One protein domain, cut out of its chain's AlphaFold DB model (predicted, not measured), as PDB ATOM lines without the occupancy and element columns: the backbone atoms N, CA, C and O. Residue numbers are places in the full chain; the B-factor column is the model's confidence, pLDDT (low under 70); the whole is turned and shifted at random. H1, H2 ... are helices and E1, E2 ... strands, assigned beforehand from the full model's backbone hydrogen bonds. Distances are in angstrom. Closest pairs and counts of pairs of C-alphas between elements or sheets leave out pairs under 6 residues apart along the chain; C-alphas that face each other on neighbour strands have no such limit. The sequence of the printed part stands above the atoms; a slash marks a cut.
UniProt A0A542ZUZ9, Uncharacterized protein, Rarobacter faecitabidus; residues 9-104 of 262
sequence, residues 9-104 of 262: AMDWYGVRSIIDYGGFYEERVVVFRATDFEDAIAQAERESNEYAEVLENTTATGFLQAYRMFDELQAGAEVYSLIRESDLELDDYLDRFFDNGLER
ATOM      1  N   ALA A   9      -9.982 -21.266 -45.725       70.81
ATOM      2  CA  ALA A   9     -10.883 -21.303 -44.589       70.81
ATOM      3  C   ALA A   9     -11.525 -19.916 -44.516       70.81
ATOM      4  O   ALA A   9     -10.811 -18.917 -44.508       70.81
ATOM      5  N   MET A  10     -12.855 -19.865 -44.573       83.12
ATOM      6  CA  MET A  10     -13.571 -18.618 -44.354       83.12
ATOM      7  C   MET A  10     -13.480 -18.266 -42.872       83.12
ATOM      8  O   MET A  10     -13.862 -19.093 -42.035       83.12
ATOM      9  N   ASP A  11     -13.041 -17.046 -42.590       89.75
ATOM     10  CA  ASP A  11     -12.972 -16.469 -41.250       89.75
ATOM     11  C   ASP A  11     -14.176 -15.540 -41.016       89.75
ATOM     12  O   ASP A  11     -14.926 -15.204 -41.941       89.75
ATOM     13  N   TRP A  12     -14.367 -15.119 -39.768       93.12
ATOM     14  CA  TRP A  12     -15.351 -14.101 -39.407       93.12
ATOM     15  C   TRP A  12     -14.759 -12.696 -39.526       93.12
ATOM     16  O   TRP A  12     -13.623 -12.445 -39.116       93.12
ATOM     17  N   TYR A  13     -15.543 -11.767 -40.065       92.56
ATOM     18  CA  TYR A  13     -15.183 -10.363 -40.209       92.56
ATOM     19  C   TYR A  13     -16.307  -9.480 -39.679       92.56
ATOM     20  O   TYR A  13     -17.427  -9.580 -40.163       92.56
ATOM     21  N   GLY A  14     -16.017  -8.591 -38.733       92.31
ATOM     22  CA  GLY A  14     -16.916  -7.492 -38.383       92.31
ATOM     23  C   GLY A  14     -16.701  -6.336 -39.351       92.31
ATOM     24  O   GLY A  14     -15.564  -5.911 -39.553       92.31
ATOM     25  N   VAL A  15     -17.756  -5.817 -39.969       94.88
ATOM     26  CA  VAL A  15     -17.674  -4.653 -40.853       94.88
ATOM     27  C   VAL A  15     -18.539  -3.542 -40.290       94.88
ATOM     28  O   VAL A  15     -19.754  -3.682 -40.166       94.88
ATOM     29  N   ARG A  16     -17.881  -2.441 -39.931       95.31
ATOM     30  CA  ARG A  16     -18.517  -1.206 -39.489       95.31
ATOM     31  C   ARG A  16     -18.964  -0.393 -40.699       95.31
ATOM     32  O   ARG A  16     -18.136  -0.126 -41.573       95.31
ATOM     33  N   SER A  17     -20.222   0.029 -40.730       96.00
ATOM     34  CA  SER A  17     -20.801   0.868 -41.778       96.00
ATOM     35  C   SER A  17     -21.555   2.069 -41.206       96.00
ATOM     36  O   SER A  17     -21.962   2.064 -40.043       96.00
ATOM     37  N   ILE A  18     -21.699   3.120 -42.022       95.31
ATOM     38  CA  ILE A  18     -22.522   4.296 -41.703       95.31
ATOM     39  C   ILE A  18     -23.669   4.388 -42.707       95.31
ATOM     40  O   ILE A  18     -23.436   4.415 -43.922       95.31
ATOM     41  N   ILE A  19     -24.894   4.478 -42.197       92.31
ATOM     42  CA  ILE A  19     -26.121   4.635 -42.979       92.31
ATOM     43  C   ILE A  19     -26.696   6.031 -42.710       92.31
ATOM     44  O   ILE A  19     -26.841   6.429 -41.558       92.31
ATOM     45  N   ASP A  20     -26.997   6.784 -43.766       92.75
ATOM     46  CA  ASP A  20     -27.669   8.086 -43.685       92.75
ATOM     47  C   ASP A  20     -29.187   7.884 -43.715       92.75
ATOM     48  O   ASP A  20     -29.683   7.156 -44.568       92.75
ATOM     49  N   TYR A  21     -29.904   8.539 -42.808       88.69
ATOM     50  CA  TYR A  21     -31.363   8.570 -42.676       88.69
ATOM     51  C   TYR A  21     -31.931   9.975 -42.931       88.69
ATOM     52  O   TYR A  21     -32.830  10.444 -42.232       88.69
ATOM     53  N   GLY A  22     -31.360  10.713 -43.884       81.81
ATOM     54  CA  GLY A  22     -31.862  12.030 -44.270       81.81
ATOM     55  C   GLY A  22     -31.677  13.080 -43.174       81.81
ATOM     56  O   GLY A  22     -32.541  13.939 -42.987       81.81
ATOM     57  N   GLY A  23     -30.557  13.016 -42.446       81.69
ATOM     58  CA  GLY A  23     -30.226  13.941 -41.352       81.69
ATOM     59  C   GLY A  23     -29.846  13.270 -40.029       81.69
ATOM     60  O   GLY A  23     -29.370  13.954 -39.124       81.69
ATOM     61  N   PHE A  24     -30.001  11.950 -39.935       85.06
ATOM     62  CA  PHE A  24     -29.478  11.117 -38.850       85.06
ATOM     63  C   PHE A  24     -28.519  10.079 -39.428       85.06
ATOM     64  O   PHE A  24     -28.688   9.660 -40.570       85.06
ATOM     65  N   TYR A  25     -27.528   9.656 -38.648       86.44
ATOM     66  CA  TYR A  25     -26.579   8.631 -39.071       86.44
ATOM     67  C   TYR A  25     -26.671   7.430 -38.137       86.44
ATOM     68  O   TYR A  25     -26.554   7.580 -36.923       86.44
ATOM     69  N   GLU A  26     -26.874   6.246 -38.708       87.94
ATOM     70  CA  GLU A  26     -26.789   4.974 -37.994       87.94
ATOM     71  C   GLU A  26     -25.388   4.395 -38.193       87.94
ATOM     72  O   GLU A  26     -24.931   4.210 -39.323       87.94
ATOM     73  N   GLU A  27     -24.711   4.097 -37.089       90.62
ATOM     74  CA  GLU A  27     -23.480   3.319 -37.091       90.62
ATOM     75  C   GLU A  27     -23.806   1.851 -36.816       90.62
ATOM     76  O   GLU A  27     -24.373   1.518 -35.777       90.62
ATOM     77  N   ARG A  28     -23.432   0.967 -37.746       90.44
ATOM     78  CA  ARG A  28     -23.708  -0.472 -37.663       90.44
ATOM     79  C   ARG A  28     -22.409  -1.255 -37.691       90.44
ATOM     80  O   ARG A  28     -21.484  -0.877 -38.399       90.44
ATOM     81  N   VAL A  29     -22.351  -2.375 -36.973       93.56
ATOM     82  CA  VAL A  29     -21.304  -3.394 -37.135       93.56
ATOM     83  C   VAL A  29     -21.990  -4.718 -37.443       93.56
ATOM     84  O   VAL A  29     -22.740  -5.232 -36.616       93.56
ATOM     85  N   VAL A  30     -21.745  -5.263 -38.633       93.62
ATOM     86  CA  VAL A  30     -22.338  -6.526 -39.098       93.62
ATOM     87  C   VAL A  30     -21.233  -7.550 -39.319       93.62
ATOM     88  O   VAL A  30     -20.162  -7.218 -39.825       93.62
ATOM     89  N   VAL A  31     -21.471  -8.796 -38.911       94.38
ATOM     90  CA  VAL A  31     -20.482  -9.873 -39.004       94.38
ATOM     91  C   VAL A  31     -20.732 -10.721 -40.253       94.38
ATOM     92  O   VAL A  31     -21.840 -11.201 -40.476       94.38
ATOM     93  N   PHE A  32     -19.683 -10.947 -41.040       94.06
ATOM     94  CA  PHE A  32     -19.702 -11.718 -42.280       94.06
ATOM     95  C   PHE A  32     -18.730 -12.884 -42.209       94.06
ATOM     96  O   PHE A  32     -17.642 -12.781 -41.640       94.06
ATOM     97  N   ARG A  33     -19.105 -13.991 -42.847       94.12
ATOM     98  CA  ARG A  33     -18.194 -15.103 -43.092       94.12
ATOM     99  C   ARG A  33     -17.568 -14.912 -44.469       94.12
ATOM    100  O   ARG A  33     -18.264 -14.989 -45.478       94.12
ATOM    101  N   ALA A  34     -16.268 -14.645 -44.512       93.88
ATOM    102  CA  ALA A  34     -15.582 -14.251 -45.738       93.88
ATOM    103  C   ALA A  34     -14.203 -14.898 -45.854       93.88
ATOM    104  O   ALA A  34     -13.610 -15.362 -44.880       93.88
ATOM    105  N   THR A  35     -13.697 -14.959 -47.076       93.25
ATOM    106  CA  THR A  35     -12.371 -15.525 -47.365       93.25
ATOM    107  C   THR A  35     -11.235 -14.539 -47.091       93.25
ATOM    108  O   THR A  35     -10.144 -14.946 -46.688       93.25
ATOM    109  N   ASP A  36     -11.500 -13.245 -47.259       88.81
ATOM    110  CA  ASP A  36     -10.589 -12.137 -46.996       88.81
ATOM    111  C   ASP A  36     -11.369 -10.828 -46.746       88.81
ATOM    112  O   ASP A  36     -12.603 -10.805 -46.714       88.81
ATOM    113  N   PHE A  37     -10.643  -9.726 -46.542       92.38
ATOM    114  CA  PHE A  37     -11.235  -8.405 -46.331       92.38
ATOM    115  C   PHE A  37     -11.992  -7.872 -47.552       92.38
ATOM    116  O   PHE A  37     -12.969  -7.153 -47.370       92.38
ATOM    117  N   GLU A  38     -11.555  -8.178 -48.777       95.69
ATOM    118  CA  GLU A  38     -12.223  -7.687 -49.989       95.69
ATOM    119  C   GLU A  38     -13.591  -8.355 -50.136       95.69
ATOM    120  O   GLU A  38     -14.589  -7.678 -50.381       95.69
ATOM    121  N   ASP A  39     -13.652  -9.665 -49.899       96.06
ATOM    122  CA  ASP A  39     -14.891 -10.437 -49.851       96.06
ATOM    123  C   ASP A  39     -15.819  -9.935 -48.731       96.06
ATOM    124  O   ASP A  39     -16.996  -9.673 -48.979       96.06
ATOM    125  N   ALA A  40     -15.290  -9.690 -47.526       95.00
ATOM    126  CA  ALA A  40     -16.070  -9.137 -46.416       95.00
ATOM    127  C   ALA A  40     -16.649  -7.749 -46.737       95.00
ATOM    128  O   ALA A  40     -17.827  -7.500 -46.486       95.00
ATOM    129  N   ILE A  41     -15.850  -6.853 -47.323       95.12
ATOM    130  CA  ILE A  41     -16.294  -5.513 -47.727       95.12
ATOM    131  C   ILE A  41     -17.343  -5.606 -48.836       95.12
ATOM    132  O   ILE A  41     -18.355  -4.921 -48.760       95.12
ATOM    133  N   ALA A  42     -17.152  -6.472 -49.834       96.12
ATOM    134  CA  ALA A  42     -18.122  -6.648 -50.913       96.12
ATOM    135  C   ALA A  42     -19.450  -7.241 -50.413       96.12
ATOM    136  O   ALA A  42     -20.513  -6.910 -50.938       96.12
ATOM    137  N   GLN A  43     -19.405  -8.131 -49.416       97.75
ATOM    138  CA  GLN A  43     -20.601  -8.621 -48.732       97.75
ATOM    139  C   GLN A  43     -21.284  -7.502 -47.938       97.75
ATOM    140  O   GLN A  43     -22.488  -7.318 -48.091       97.75
ATOM    141  N   ALA A  44     -20.524  -6.722 -47.169       96.31
ATOM    142  CA  ALA A  44     -21.052  -5.614 -46.382       96.31
ATOM    143  C   ALA A  44     -21.625  -4.481 -47.239       96.31
ATOM    144  O   ALA A  44     -22.643  -3.904 -46.884       96.31
ATOM    145  N   GLU A  45     -21.021  -4.181 -48.388       97.50
ATOM    146  CA  GLU A  45     -21.546  -3.194 -49.331       97.50
ATOM    147  C   GLU A  45     -22.910  -3.628 -49.878       97.50
ATOM    148  O   GLU A  45     -23.843  -2.827 -49.903       97.50
ATOM    149  N   ARG A  46     -23.049  -4.900 -50.279       97.81
ATOM    150  CA  ARG A  46     -24.346  -5.446 -50.708       97.81
ATOM    151  C   ARG A  46     -25.368  -5.390 -49.581       97.81
ATOM    152  O   ARG A  46     -26.434  -4.833 -49.792       97.81
ATOM    153  N   GLU A  47     -25.014  -5.890 -48.398       96.50
ATOM    154  CA  GLU A  47     -25.899  -5.883 -47.227       96.50
ATOM    155  C   GLU A  47     -26.350  -4.466 -46.867       96.50
ATOM    156  O   GLU A  47     -27.536  -4.238 -46.667       96.50
ATOM    157  N   SER A  48     -25.437  -3.494 -46.834       93.75
ATOM    158  CA  SER A  48     -25.771  -2.123 -46.453       93.75
ATOM    159  C   SER A  48     -26.616  -1.417 -47.518       93.75
ATOM    160  O   SER A  48     -27.493  -0.630 -47.165       93.75
ATOM    161  N   ASN A  49     -26.403  -1.710 -48.807       93.56
ATOM    162  CA  ASN A  49     -27.264  -1.214 -49.884       93.56
ATOM    163  C   ASN A  49     -28.664  -1.837 -49.813       93.56
ATOM    164  O   ASN A  49     -29.646  -1.103 -49.840       93.56
ATOM    165  N   GLU A  50     -28.762  -3.159 -49.659       91.81
ATOM    166  CA  GLU A  50     -30.037  -3.871 -49.493       91.81
ATOM    167  C   GLU A  50     -30.799  -3.366 -48.257       91.81
ATOM    168  O   GLU A  50     -32.008  -3.137 -48.316       91.81
ATOM    169  N   TYR A  51     -30.083  -3.111 -47.158       85.94
ATOM    170  CA  TYR A  51     -30.625  -2.508 -45.943       85.94
ATOM    171  C   TYR A  51     -31.188  -1.103 -46.190       85.94
ATOM    172  O   TYR A  51     -32.291  -0.789 -45.748       85.94
ATOM    173  N   ALA A  52     -30.457  -0.258 -46.920       89.38
ATOM    174  CA  ALA A  52     -30.902   1.096 -47.231       89.38
ATOM    175  C   ALA A  52     -32.067   1.129 -48.238       89.38
ATOM    176  O   ALA A  52     -32.931   1.992 -48.131       89.38
ATOM    177  N   GLU A  53     -32.126   0.195 -49.193       89.62
ATOM    178  CA  GLU A  53     -33.161   0.148 -50.238       89.62
ATOM    179  C   GLU A  53     -34.576  -0.106 -49.698       89.62
ATOM    180  O   GLU A  53     -35.558   0.311 -50.317       89.62
ATOM    181  N   VAL A  54     -34.700  -0.795 -48.561       85.44
ATOM    182  CA  VAL A  54     -36.003  -1.145 -47.971       85.44
ATOM    183  C   VAL A  54     -36.528  -0.108 -46.973       85.44
ATOM    184  O   VAL A  54     -37.612  -0.313 -46.420       85.44
ATOM    185  N   LEU A  55     -35.785   0.977 -46.739       80.69
ATOM    186  CA  LEU A  55     -36.098   2.027 -45.769       80.69
ATOM    187  C   LEU A  55     -36.270   3.386 -46.468       80.69
ATOM    188  O   LEU A  55     -35.589   3.706 -47.443       80.69
ATOM    189  N   GLU A  56     -37.218   4.197 -45.995       81.19
ATOM    190  CA  GLU A  56     -37.480   5.516 -46.580       81.19
ATOM    191  C   GLU A  56     -36.427   6.545 -46.156       81.19
ATOM    192  O   GLU A  56     -36.054   6.627 -44.990       81.19
ATOM    193  N   ASN A  57     -35.993   7.390 -47.101       85.44
ATOM    194  CA  ASN A  57     -34.959   8.416 -46.888       85.44
ATOM    195  C   ASN A  57     -33.621   7.860 -46.370       85.44
ATOM    196  O   ASN A  57     -32.847   8.593 -45.754       85.44
ATOM    197  N   THR A  58     -33.339   6.588 -46.649       89.00
ATOM    198  CA  THR A  58     -32.134   5.906 -46.188       89.00
ATOM    199  C   THR A  58     -31.143   5.711 -47.332       89.00
ATOM    200  O   THR A  58     -31.514   5.449 -48.475       89.00
ATOM    201  N   THR A  59     -29.849   5.878 -47.071       93.88
ATOM    202  CA  THR A  59     -28.788   5.651 -48.058       93.88
ATOM    203  C   THR A  59     -27.540   5.103 -47.378       93.88
ATOM    204  O   THR A  59     -27.038   5.674 -46.409       93.88
ATOM    205  N   ALA A  60     -26.994   4.008 -47.905       93.62
ATOM    206  CA  ALA A  60     -25.682   3.532 -47.493       93.62
ATOM    207  C   ALA A  60     -24.611   4.530 -47.952       93.62
ATOM    208  O   ALA A  60     -24.502   4.848 -49.136       93.62
ATOM    209  N   THR A  61     -23.798   5.034 -47.022       95.94
ATOM    210  CA  THR A  61     -22.813   6.089 -47.342       95.94
ATOM    211  C   THR A  61     -21.600   5.575 -48.124       95.94
ATOM    212  O   THR A  61     -20.796   6.368 -48.616       95.94
ATOM    213  N   GLY A  62     -21.426   4.251 -48.195       94.38
ATOM    214  CA  GLY A  62     -20.217   3.603 -48.705       94.38
ATOM    215  C   GLY A  62     -19.041   3.624 -47.722       94.38
ATOM    216  O   GLY A  62     -17.977   3.090 -48.029       94.38
ATOM    217  N   PHE A  63     -19.201   4.211 -46.529       96.12
ATOM    218  CA  PHE A  63     -18.208   4.062 -45.472       96.12
ATOM    219  C   PHE A  63     -18.249   2.632 -44.936       96.12
ATOM    220  O   PHE A  63     -19.243   2.230 -44.336       96.12
ATOM    221  N   LEU A  64     -17.163   1.884 -45.140       95.31
ATOM    222  CA  LEU A  64     -16.999   0.503 -44.692       95.31
ATOM    223  C   LEU A  64     -15.618   0.332 -44.052       95.31
ATOM    224  O   LEU A  64     -14.595   0.671 -44.652       95.31
ATOM    225  N   GLN A  65     -15.575  -0.210 -42.837       91.88
ATOM    226  CA  GLN A  65     -14.339  -0.577 -42.143       91.88
ATOM    227  C   GLN A  65     -14.426  -2.026 -41.680       91.88
ATOM    228  O   GLN A  65     -15.176  -2.343 -40.760       91.88
ATOM    229  N   ALA A  66     -13.663  -2.905 -42.327       92.38
ATOM    230  CA  ALA A  66     -13.651  -4.329 -42.024       92.38
ATOM    231  C   ALA A  66     -12.539  -4.702 -41.033       92.38
ATOM    232  O   ALA A  66     -11.403  -4.238 -41.138       92.38
ATOM    233  N   TYR A  67     -12.866  -5.612 -40.121       87.38
ATOM    234  CA  TYR A  67     -11.996  -6.166 -39.092       87.38
ATOM    235  C   TYR A  67     -12.097  -7.683 -39.146       87.38
ATOM    236  O   TYR A  67     -13.192  -8.231 -39.077       87.38
ATOM    237  N   ARG A  68     -10.963  -8.375 -39.262       87.94
ATOM    238  CA  ARG A  68     -10.945  -9.834 -39.151       87.94
ATOM    239  C   ARG A  68     -10.989 -10.214 -37.677       87.94
ATOM    240  O   ARG A  68     -10.120  -9.780 -36.921       87.94
ATOM    241  N   MET A  69     -11.959 -11.031 -37.296       85.50
ATOM    242  CA  MET A  69     -12.062 -11.569 -35.944       85.50
ATOM    243  C   MET A  69     -10.978 -12.632 -35.727       85.50
ATOM    244  O   MET A  69     -10.614 -13.364 -36.648       85.50
ATOM    245  N   PHE A  70     -10.422 -12.691 -34.518       71.62
ATOM    246  CA  PHE A  70      -9.333 -13.621 -34.191       71.62
ATOM    247  C   PHE A  70      -9.826 -15.019 -33.801       71.62
ATOM    248  O   PHE A  70      -9.074 -15.982 -33.944       71.62
ATOM    249  N   ASP A  71     -11.075 -15.115 -33.347       71.62
ATOM    250  CA  ASP A  71     -11.693 -16.323 -32.811       71.62
ATOM    251  C   ASP A  71     -13.026 -16.627 -33.513       71.62
ATOM    252  O   ASP A  71     -13.580 -15.800 -34.242       71.62
ATOM    253  N   GLU A  72     -13.558 -17.825 -33.268       80.56
ATOM    254  CA  GLU A  72     -14.933 -18.170 -33.639       80.56
ATOM    255  C   GLU A  72     -15.938 -17.227 -32.965       80.56
ATOM    256  O   GLU A  72     -15.720 -16.750 -31.848       80.56
ATOM    257  N   LEU A  73     -17.071 -16.988 -33.631       80.94
ATOM    258  CA  LEU A  73     -18.144 -16.166 -33.081       80.94
ATOM    259  C   LEU A  73     -18.769 -16.873 -31.869       80.94
ATOM    260  O   LEU A  73     -19.494 -17.860 -32.000       80.94
ATOM    261  N   GLN A  74     -18.469 -16.360 -30.682       75.94
ATOM    262  CA  GLN A  74     -18.936 -16.882 -29.403       75.94
ATOM    263  C   GLN A  74     -19.104 -15.744 -28.392       75.94
ATOM    264  O   GLN A  74     -18.674 -14.615 -28.629       75.94
ATOM    265  N   ALA A  75     -19.711 -16.042 -27.242       68.50
ATOM    266  CA  ALA A  75     -19.834 -15.074 -26.157       68.50
ATOM    267  C   ALA A  75     -18.454 -14.516 -25.757       68.50
ATOM    268  O   ALA A  75     -17.516 -15.275 -25.509       68.50
ATOM    269  N   GLY A  76     -18.344 -13.188 -25.702       70.62
ATOM    270  CA  GLY A  76     -17.094 -12.486 -25.401       70.62
ATOM    271  C   GLY A  76     -16.133 -12.316 -26.585       70.62
ATOM    272  O   GLY A  76     -15.065 -11.744 -26.388       70.62
ATOM    273  N   ALA A  77     -16.482 -12.775 -27.794       76.56
ATOM    274  CA  ALA A  77     -15.692 -12.494 -28.991       76.56
ATOM    275  C   ALA A  77     -15.747 -10.997 -29.337       76.56
ATOM    276  O   ALA A  77     -16.823 -10.407 -29.436       76.56
ATOM    277  N   GLU A  78     -14.580 -10.386 -29.539       69.81
ATOM    278  CA  GLU A  78     -14.484  -8.983 -29.941       69.81
ATOM    279  C   GLU A  78     -14.866  -8.830 -31.420       69.81
ATOM    280  O   GLU A  78     -14.245  -9.429 -32.300       69.81
ATOM    281  N   VAL A  79     -15.892  -8.019 -31.691       79.56
ATOM    282  CA  VAL A  79     -16.368  -7.719 -33.056       79.56
ATOM    283  C   VAL A  79     -15.837  -6.387 -33.593       79.56
ATOM    284  O   VAL A  79     -15.766  -6.192 -34.805       79.56
ATOM    285  N   TYR A  80     -15.463  -5.470 -32.698       80.50
ATOM    286  CA  TYR A  80     -14.966  -4.136 -33.018       80.50
ATOM    287  C   TYR A  80     -14.168  -3.566 -31.842       80.50
ATOM    288  O   TYR A  80     -14.571  -3.701 -30.688       80.50
ATOM    289  N   SER A  81     -13.066  -2.882 -32.151       68.38
ATOM    290  CA  SER A  81     -12.279  -2.112 -31.189       68.38
ATOM    291  C   SER A  81     -11.625  -0.921 -31.883       68.38
ATOM    292  O   SER A  81     -11.106  -1.035 -32.999       68.38
ATOM    293  N   LEU A  82     -11.653   0.240 -31.228       77.81
ATOM    294  CA  LEU A  82     -11.004   1.460 -31.693       77.81
ATOM    295  C   LEU A  82     -10.218   2.090 -30.550       77.81
ATOM    296  O   LEU A  82     -10.785   2.561 -29.569       77.81
ATOM    297  N   ILE A  83      -8.905   2.166 -30.733       75.69
ATOM    298  CA  ILE A  83      -8.029   2.955 -29.873       75.69
ATOM    299  C   ILE A  83      -7.825   4.308 -30.544       75.69
ATOM    300  O   ILE A  83      -7.427   4.382 -31.709       75.69
ATOM    301  N   ARG A  84      -8.098   5.382 -29.805       86.88
ATOM    302  CA  ARG A  84      -7.964   6.761 -30.266       86.88
ATOM    303  C   ARG A  84      -7.070   7.525 -29.299       86.88
ATOM    304  O   ARG A  84      -7.292   7.493 -28.094       86.88
ATOM    305  N   GLU A  85      -6.073   8.209 -29.840       90.06
ATOM    306  CA  GLU A  85      -5.314   9.206 -29.088       90.06
ATOM    307  C   GLU A  85      -6.166  10.472 -28.931       90.06
ATOM    308  O   GLU A  85      -6.820  10.904 -29.883       90.06
ATOM    309  N   SER A  86      -6.194  11.038 -27.726       91.06
ATOM    310  CA  SER A  86      -6.992  12.218 -27.394       91.06
ATOM    311  C   SER A  86      -6.319  13.016 -26.282       91.06
ATOM    312  O   SER A  86      -5.875  12.430 -25.299       91.06
ATOM    313  N   ASP A  87      -6.313  14.343 -26.427       96.19
ATOM    314  CA  ASP A  87      -5.893  15.295 -25.388       96.19
ATOM    315  C   ASP A  87      -7.071  15.757 -24.502       96.19
ATOM    316  O   ASP A  87      -6.899  16.610 -23.634       96.19
ATOM    317  N   LEU A  88      -8.284  15.251 -24.758       92.12
ATOM    318  CA  LEU A  88      -9.476  15.543 -23.957       92.12
ATOM    319  C   LEU A  88      -9.455  14.770 -22.633       92.12
ATOM    320  O   LEU A  88      -9.031  13.613 -22.596       92.12
ATOM    321  N   GLU A  89      -9.984  15.394 -21.581       89.38
ATOM    322  CA  GLU A  89     -10.334  14.700 -20.339       89.38
ATOM    323  C   GLU A  89     -11.498  13.722 -20.579       89.38
ATOM    324  O   GLU A  89     -12.186  13.795 -21.598       89.38
ATOM    325  N   LEU A  90     -11.703  12.779 -19.653       78.12
ATOM    326  CA  LEU A  90     -12.619  11.648 -19.848       78.12
ATOM    327  C   LEU A  90     -14.049  12.069 -20.222       78.12
ATOM    328  O   LEU A  90     -14.567  11.577 -21.221       78.12
ATOM    329  N   ASP A  91     -14.662  12.969 -19.453       83.56
ATOM    330  CA  ASP A  91     -16.057  13.370 -19.675       83.56
ATOM    331  C   ASP A  91     -16.198  14.108 -21.015       83.56
ATOM    332  O   ASP A  91     -17.015  13.730 -21.848       83.56
ATOM    333  N   ASP A  92     -15.291  15.046 -21.305       81.88
ATOM    334  CA  ASP A  92     -15.249  15.745 -22.595       81.88
ATOM    335  C   ASP A  92     -15.030  14.776 -23.774       81.88
ATOM    336  O   ASP A  92     -15.521  15.006 -24.879       81.88
ATOM    337  N   TYR A  93     -14.268  13.695 -23.577       84.62
ATOM    338  CA  TYR A  93     -14.062  12.662 -24.591       84.62
ATOM    339  C   TYR A  93     -15.338  11.854 -24.850       84.62
ATOM    340  O   TYR A  93     -15.672  11.601 -26.013       84.62
ATOM    341  N   LEU A  94     -16.044  11.454 -23.789       84.38
ATOM    342  CA  LEU A  94     -17.315  10.736 -23.889       84.38
ATOM    343  C   LEU A  94     -18.373  11.617 -24.557       84.38
ATOM    344  O   LEU A  94     -18.907  11.218 -25.592       84.38
ATOM    345  N   ASP A  95     -18.549  12.847 -24.081       83.19
ATOM    346  CA  ASP A  95     -19.473  13.830 -24.653       83.19
ATOM    347  C   ASP A  95     -19.139  14.146 -26.112       83.19
ATOM    348  O   ASP A  95     -20.007  14.444 -26.926       83.19
ATOM    349  N   ARG A  96     -17.861  14.097 -26.502       86.75
ATOM    350  CA  ARG A  96     -17.467  14.428 -27.875       86.75
ATOM    351  C   ARG A  96     -17.794  13.333 -28.883       86.75
ATOM    352  O   ARG A  96     -18.020  13.660 -30.058       86.75
ATOM    353  N   PHE A  97     -17.698  12.070 -28.474       86.75
ATOM    354  CA  PHE A  97     -17.648  10.931 -29.393       86.75
ATOM    355  C   PHE A  97     -18.726   9.872 -29.170       86.75
ATOM    356  O   PHE A  97     -18.923   9.072 -30.083       86.75
ATOM    357  N   PHE A  98     -19.367   9.834 -28.003       82.12
ATOM    358  CA  PHE A  98     -20.252   8.737 -27.607       82.12
ATOM    359  C   PHE A  98     -21.564   9.192 -26.972       82.12
ATOM    360  O   PHE A  98     -22.559   8.509 -27.184       82.12
ATOM    361  N   ASP A  99     -21.564  10.274 -26.190       82.75
ATOM    362  CA  ASP A  99     -22.750  10.793 -25.494       82.75
ATOM    363  C   ASP A  99     -22.878  12.311 -25.679       82.75
ATOM    364  O   ASP A  99     -22.887  13.100 -24.739       82.75
ATOM    365  N   ASN A 100     -22.924  12.751 -26.935       79.75
ATOM    366  CA  ASN A 100     -23.067  14.167 -27.273       79.75
ATOM    367  C   ASN A 100     -24.496  14.710 -27.073       79.75
ATOM    368  O   ASN A 100     -24.750  15.894 -27.327       79.75
ATOM    369  N   GLY A 101     -25.429  13.861 -26.637       78.94
ATOM    370  CA  GLY A 101     -26.824  14.193 -26.367       78.94
ATOM    371  C   GLY A 101     -27.703  14.273 -27.617       78.94
ATOM    372  O   GLY A 101     -28.880  14.627 -27.510       78.94
ATOM    373  N   LEU A 102     -27.162  13.968 -28.800       77.69
ATOM    374  CA  LEU A 102     -27.913  13.873 -30.059       77.69
ATOM    375  C   LEU A 102     -28.103  12.420 -30.504       77.69
ATOM    376  O   LEU A 102     -28.843  12.157 -31.456       77.69
ATOM    377  N   GLU A 103     -27.440  11.473 -29.840       79.00
ATOM    378  CA  GLU A 103     -27.626  10.051 -30.063       79.00
ATOM    379  C   GLU A 103     -29.054   9.637 -29.692       79.00
ATOM    380  O   GLU A 103     -29.597  10.000 -28.647       79.00
ATOM    381  N   ARG A 104     -29.664   8.788 -30.521       72.88
ATOM    382  CA  ARG A 104     -30.963   8.168 -30.223       72.88
ATOM    383  C   ARG A 104     -30.795   6.955 -29.296       72.88
ATOM    384  O   ARG A 104     -31.287   5.871 -29.589       72.88
TER     385      ARG A 104
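What this domain is: This is residues 9 to 104 of the 262 residues of an uncharacterized protein of Rarobacter faecitabidus (UniProt A0A542ZUZ9). A strongly twisted antiparallel sheet, order E2 E1 E3, curls round helix H1; a long link leads away to small H2. The 96 printed residues run E1 E2 H1 E3 H2, mixed helices and strands. The whole is only just loose, close to compact, with radius of gyration of the C-alphas 15.4 A, spanning 43 by 35 by 22 A.

Where its parts are: E1, residues 11 to 20, 28.7 A, begins at (-12.972, -16.469, -41.250). E2 is residues 25 to 34, 26.2 A; E3, residues 59 to 68, 25.2 A, bends by 57 degrees at residue 62. H1 is residues 37 to 53, 23.9 A; H2, residues 90 to 97, 10.8 A, ends at (-17.648, 10.931, -29.393).

How they stand to each other: Inner E1 is antiparallel to E2, a hairpin, with N 15 and O 30 2.8 A apart, and to E3, with N 16 and O 65 2.8 A apart. H1 is on one face, two layers; its closest C-alpha pair with E3 is Ala 52 and Thr 59, 5.1 A. E2, H1, E3 form a split strand-helix-strand unit, E1 between its strands, with a right-handed crossover. H2 is apart from H1. In H1 and H2 every O i to N i+4 pair is within hydrogen-bond range.

The domain as a whole: The printed part has no cut. The E3 to H2 link is long, 21 residues; residues 82 to 87 stand free. Residues 75, 78 and 81 have pLDDT under 70.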